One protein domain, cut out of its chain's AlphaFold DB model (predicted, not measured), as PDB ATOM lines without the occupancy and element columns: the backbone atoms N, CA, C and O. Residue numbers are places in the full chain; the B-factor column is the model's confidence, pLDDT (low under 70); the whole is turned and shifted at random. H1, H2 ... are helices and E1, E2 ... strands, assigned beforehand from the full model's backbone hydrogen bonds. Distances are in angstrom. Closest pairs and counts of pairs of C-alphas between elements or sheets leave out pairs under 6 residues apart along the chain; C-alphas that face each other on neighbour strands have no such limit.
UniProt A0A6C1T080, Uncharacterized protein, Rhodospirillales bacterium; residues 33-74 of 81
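Overview. This is residues 33 to 74 of the 81 residues of an uncharacterized protein of Rhodospirillales bacterium (UniProt A0A6C1T080). A model with little regular structure: a small antiparallel sheet, E2, E1, E3, with short helix H1 grazing it and a tail, residues 33 to 39, before it. The 42 printed residues, mixed in class, run E1, E2, H1, E3, with 16 in named elements. The whole is compact, with a radius of gyration of the C-alphas of 9.7 A, and its outline is elongated: the C-alphas span 30 by 19 by 13 A along their three main axes.

Arrangement. E1, residues 41 to 44, forms a hairpin with E2, residues 49 to 52; N 43 and O 50 are 2.8 A apart. H1, residues 57 to 60, too short for an O i to N i+4 pair, only grazes the sheet with residues 59 to 60. E3, residues 65 to 68, is antiparallel to E1 at 148 degrees, N 44 and O 65 2.8 A apart. E2, H1 and E3 make a split strand-helix-strand unit, its same-way strands separated by E1, with a right-handed crossover.

Along the chain. From first to last C-alpha, E1 spans 9.9 A from (145.055, 152.910, 137.489), E2 10.2 A, H1 5.0 A, and E3 10.1 A to (145.193, 151.925, 144.197).

Size, cuts and confidence. The farthest C-alphas, of Ala 34 and Leu 46, are 29.9 A apart. The printed part has no cut; its three links are tight. Thirteen residues, among them 33 to 39, have pLDDT under 70.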
ATOM      1  N   PRO A  33     133.120 161.650 140.066       56.19
ATOM      2  CA  PRO A  33     132.672 161.432 138.697       56.19
ATOM      3  C   PRO A  33     132.854 159.955 138.350       56.19
ATOM      4  O   PRO A  33     133.777 159.349 138.864       56.19
ATOM      5  N   ALA A  34     132.045 159.381 137.455       50.81
ATOM      6  CA  ALA A  34     131.956 157.930 137.196       50.81
ATOM      7  C   ALA A  34     133.288 157.160 136.960       50.81
ATOM      8  O   ALA A  34     133.316 155.936 137.073       50.81
ATOM      9  N   TRP A  35     134.405 157.844 136.690       52.19
ATOM     10  CA  TRP A  35     135.754 157.265 136.754       52.19
ATOM     11  C   TRP A  35     136.217 156.894 138.176       52.19
ATOM     12  O   TRP A  35     137.240 156.248 138.336       52.19
ATOM     13  N   SER A  36     135.500 157.275 139.230       49.62
ATOM     14  CA  SER A  36     135.789 156.889 140.612       49.62
ATOM     15  C   SER A  36     135.284 155.494 140.963       49.62
ATOM     16  O   SER A  36     135.796 154.884 141.895       49.62
ATOM     17  N   GLU A  37     134.288 154.994 140.227       52.50
ATOM     18  CA  GLU A  37     133.795 153.613 140.340       52.50
ATOM     19  C   GLU A  37     134.855 152.629 139.809       52.50
ATOM     20  O   GLU A  37     135.076 151.559 140.371       52.50
ATOM     21  N   HIS A  38     135.581 153.046 138.768       56.38
ATOM     22  CA  HIS A  38     136.733 152.353 138.196       56.38
ATOM     23  C   HIS A  38     137.998 153.080 138.653       56.38
ATOM     24  O   HIS A  38     138.599 153.821 137.882       56.38
ATOM     25  N   GLY A  39     138.340 152.953 139.941       63.88
ATOM     26  CA  GLY A  39     139.437 153.702 140.562       63.88
ATOM     27  C   GLY A  39     140.677 153.816 139.664       63.88
ATOM     28  O   GLY A  39     141.090 152.835 139.050       63.88
ATOM     29  N   LEU A  40     141.245 155.025 139.584       72.19
ATOM     30  CA  LEU A  40     142.375 155.351 138.708       72.19
ATOM     31  C   LEU A  40     143.477 154.284 138.774       72.19
ATOM     32  O   LEU A  40     143.942 153.915 139.856       72.19
ATOM     33  N   TYR A  41     143.937 153.838 137.606       74.94
ATOM     34  CA  TYR A  41     145.055 152.910 137.489       74.94
ATOM     35  C   TYR A  41     146.355 153.707 137.467       74.94
ATOM     36  O   TYR A  41     146.733 154.274 136.439       74.94
ATOM     37  N   CYS A  42     147.034 153.771 138.610       77.44
ATOM     38  CA  CYS A  42     148.307 154.469 138.742       77.44
ATOM     39  C   CYS A  42     149.484 153.496 138.631       77.44
ATOM     40  O   CYS A  42     149.663 152.605 139.463       77.44
ATOM     41  N   TYR A  43     150.312 153.705 137.611       78.50
ATOM     42  CA  TYR A  43     151.495 152.917 137.291       78.50
ATOM     43  C   TYR A  43     152.737 153.633 137.824       78.50
ATOM     44  O   TYR A  43     153.022 154.759 137.418       78.50
ATOM     45  N   ARG A  44     153.499 152.989 138.718       77.94
ATOM     46  CA  ARG A  44     154.790 153.503 139.200       77.94
ATOM     47  C   ARG A  44     155.937 152.868 138.423       77.94
ATOM     48  O   ARG A  44     156.147 151.651 138.468       77.94
ATOM     49  N   SER A  45     156.688 153.720 137.738       75.62
ATOM     50  CA  SER A  45     157.961 153.393 137.097       75.62
ATOM     51  C   SER A  45     159.141 153.797 137.997       75.62
ATOM     52  O   SER A  45     158.946 154.321 139.092       75.62
ATOM     53  N   LEU A  46     160.379 153.558 137.547       76.88
ATOM     54  CA  LEU A  46     161.598 153.983 138.259       76.88
ATOM     55  C   LEU A  46     161.740 155.507 138.376       76.88
ATOM     56  O   LEU A  46     162.413 155.977 139.287       76.88
ATOM     57  N   ALA A  47     161.155 156.257 137.442       76.38
ATOM     58  CA  ALA A  47     161.346 157.700 137.335       76.38
ATOM     59  C   ALA A  47     160.087 158.505 137.684       76.38
ATOM     60  O   ALA A  47     160.216 159.644 138.113       76.38
ATOM     61  N   ASP A  48     158.893 157.934 137.489       80.06
ATOM     62  CA  ASP A  48     157.637 158.688 137.544       80.06
ATOM     63  C   ASP A  48     156.409 157.812 137.866       80.06
ATOM     64  O   ASP A  48     156.468 156.575 137.760       80.06
ATOM     65  N   ILE A  49     155.297 158.458 138.237       82.19
ATOM     66  CA  ILE A  49     153.990 157.837 138.484       82.19
ATOM     67  C   ILE A  49     152.972 158.419 137.504       82.19
ATOM     68  O   ILE A  49     152.655 159.604 137.555       82.19
ATOM     69  N   THR A  50     152.386 157.561 136.673       81.75
ATOM     70  CA  THR A  50     151.382 157.966 135.684       81.75
ATOM     71  C   THR A  50     150.048 157.288 135.974       81.75
ATOM     72  O   THR A  50     149.994 156.070 136.137       81.75
ATOM     73  N   CYS A  51     148.968 158.069 136.042       79.56
ATOM     74  CA  CYS A  51     147.624 157.574 136.335       79.56
ATOM     75  C   CYS A  51     146.713 157.689 135.114       79.56
ATOM     76  O   CYS A  51     146.674 158.730 134.457       79.56
ATOM     77  N   TYR A  52     145.947 156.633 134.851       76.19
ATOM     78  CA  TYR A  52     144.993 156.573 133.749       76.19
ATOM     79  C   TYR A  52     143.600 156.196 134.252       76.19
ATOM     80  O   TYR A  52     143.455 155.474 135.239       76.19
ATOM     81  N   ALA A  53     142.577 156.668 133.539       75.38
ATOM     82  CA  ALA A  53     141.192 156.261 133.775       75.38
ATOM     83  C   ALA A  53     140.909 154.824 133.298       75.38
ATOM     84  O   ALA A  53     140.020 154.174 133.825       75.38
ATOM     85  N   GLU A  54     141.691 154.320 132.338       74.19
ATOM     86  CA  GLU A  54     141.543 152.991 131.741       74.19
ATOM     87  C   GLU A  54     142.872 152.229 131.872       74.19
ATOM     88  O   GLU A  54     143.939 152.847 131.750       74.19
ATOM     89  N   PRO A  55     142.867 150.904 132.097       70.44
ATOM     90  CA  PRO A  55     144.102 150.150 132.243       70.44
ATOM     91  C   PRO A  55     144.915 150.144 130.944       70.44
ATOM     92  O   PRO A  55     144.451 149.722 129.884       70.44
ATOM     93  N   HIS A  56     146.175 150.569 131.042       74.44
ATOM     94  CA  HIS A  56     147.112 150.618 129.928       74.44
ATOM     95  C   HIS A  56     148.115 149.447 130.007       74.44
ATOM     96  O   HIS A  56     149.082 149.484 130.772       74.44
ATOM     97  N   PRO A  57     147.934 148.370 129.217       71.94
ATOM     98  CA  PRO A  57     148.725 147.141 129.357       71.94
ATOM     99  C   PRO A  57     150.200 147.309 128.969       71.94
ATOM    100  O   PRO A  57     151.051 146.520 129.383       71.94
ATOM    101  N   ARG A  58     150.536 148.346 128.190       73.12
ATOM    102  CA  ARG A  58     151.928 148.681 127.861       73.12
ATOM    103  C   ARG A  58     152.727 149.047 129.113       73.12
ATOM    104  O   ARG A  58     153.871 148.608 129.248       73.12
ATOM    105  N   ASP A  59     152.110 149.795 130.021       71.44
ATOM    106  CA  ASP A  59     152.763 150.313 131.223       71.44
ATOM    107  C   ASP A  59     152.808 149.262 132.336       71.44
ATOM    108  O   ASP A  59     153.742 149.247 133.135       71.44
ATOM    109  N   ALA A  60     151.903 148.278 132.297       68.81
ATOM    110  CA  ALA A  60     151.964 147.095 133.157       68.81
ATOM    111  C   ALA A  60     153.281 146.307 132.992       68.81
ATOM    112  O   ALA A  60     153.790 145.744 133.956       68.81
ATOM    113  N   ARG A  61     153.885 146.302 131.793       71.56
ATOM    114  CA  ARG A  61     155.167 145.610 131.543       71.56
ATOM    115  C   ARG A  61     156.388 146.334 132.114       71.56
ATOM    116  O   ARG A  61     157.447 145.727 132.227       71.56
ATOM    117  N   ARG A  62     156.265 147.626 132.416       70.19
ATOM    118  CA  ARG A  62     157.344 148.471 132.964       70.19
ATOM    119  C   ARG A  62     157.133 148.779 134.445       70.19
ATOM    120  O   ARG A  62     157.811 149.637 135.006       70.19
ATOM    121  N   LEU A  63     156.159 148.104 135.046       70.56
ATOM    122  CA  LEU A  63     155.670 148.386 136.376       70.56
ATOM    123  C   LEU A  63     156.686 147.941 137.431       70.56
ATOM    124  O   LEU A  63     157.078 146.776 137.474       70.56
ATOM    125  N   VAL A  64     157.060 148.862 138.314       72.50
ATOM    126  CA  VAL A  64     157.792 148.552 139.555       72.50
ATOM    127  C   VAL A  64     156.826 148.465 140.740       72.50
ATOM    128  O   VAL A  64     157.100 147.798 141.733       72.50
ATOM    129  N   GLY A  65     155.660 149.103 140.618       69.25
ATOM    130  CA  GLY A  65     154.532 148.989 141.538       69.25
ATOM    131  C   GLY A  65     153.321 149.772 141.030       69.25
ATOM    132  O   GLY A  65     153.404 150.462 140.017       69.25
ATOM    133  N   TYR A  66     152.196 149.680 141.730       71.06
ATOM    134  CA  TYR A  66     150.983 150.441 141.425       71.06
ATOM    135  C   TYR A  66     150.409 151.076 142.695       71.06
ATOM    136  O   TYR A  66     150.689 150.613 143.806       71.06
ATOM    137  N   ILE A  67     149.630 152.145 142.518       70.62
ATOM    138  CA  ILE A  67     148.876 152.803 143.595       70.62
ATOM    139  C   ILE A  67     147.386 152.606 143.313       70.62
ATOM    140  O   ILE A  67     146.931 152.858 142.201       70.62
ATOM    141  N   GLY A  68     146.634 152.151 144.318       68.50
ATOM    142  CA  GLY A  68     145.193 151.925 144.197       68.50
ATOM    143  C   GLY A  68     144.839 150.595 143.527       68.50
ATOM    144  O   GLY A  68     145.343 149.541 143.923       68.50
ATOM    145  N   ALA A  69     143.925 150.637 142.554       67.50
ATOM    146  CA  ALA A  69     143.415 149.447 141.882       67.50
ATOM    147  C   ALA A  69     144.525 148.740 141.088       67.50
ATOM    148  O   ALA A  69     145.263 149.360 140.322       67.50
ATOM    149  N   ALA A  70     144.637 147.422 141.267       70.44
ATOM    150  CA  ALA A  70     145.619 146.626 140.544       70.44
ATOM    151  C   ALA A  70     145.266 146.589 139.048       70.44
ATOM    152  O   ALA A  70     144.151 146.180 138.704       70.44
ATOM    153  N   PRO A  71     146.184 146.974 138.143       71.25
ATOM    154  CA  PRO A  71     145.922 146.842 136.724       71.25
ATOM    155  C   PRO A  71     145.888 145.359 136.307       71.25
ATOM    156  O   PRO A  71     146.622 144.534 136.861       71.25
ATOM    157  N   PRO A  72     145.053 144.994 135.322       71.81
ATOM    158  CA  PRO A  72     144.911 143.617 134.865       71.81
ATOM    159  C   PRO A  72     146.239 143.079 134.317       71.81
ATOM    160  O   PRO A  72     146.890 143.708 133.482       71.81
ATOM    161  N   GLY A  73     146.644 141.906 134.803       69.69
ATOM    162  CA  GLY A  73     147.919 141.279 134.446       69.69
ATOM    163  C   GLY A  73     149.132 141.806 135.217       69.69
ATOM    164  O   GLY A  73     150.246 141.350 134.954       69.69
ATOM    165  N   ALA A  74     148.947 142.720 136.177       65.38
ATOM    166  CA  ALA A  74     149.995 143.000 137.148       65.38
ATOM    167  C   ALA A  74     150.322 141.712 137.927       65.38
ATOM    168  O   ALA A  74     149.401 140.971 138.292       65.38
TER     169      ALA A  74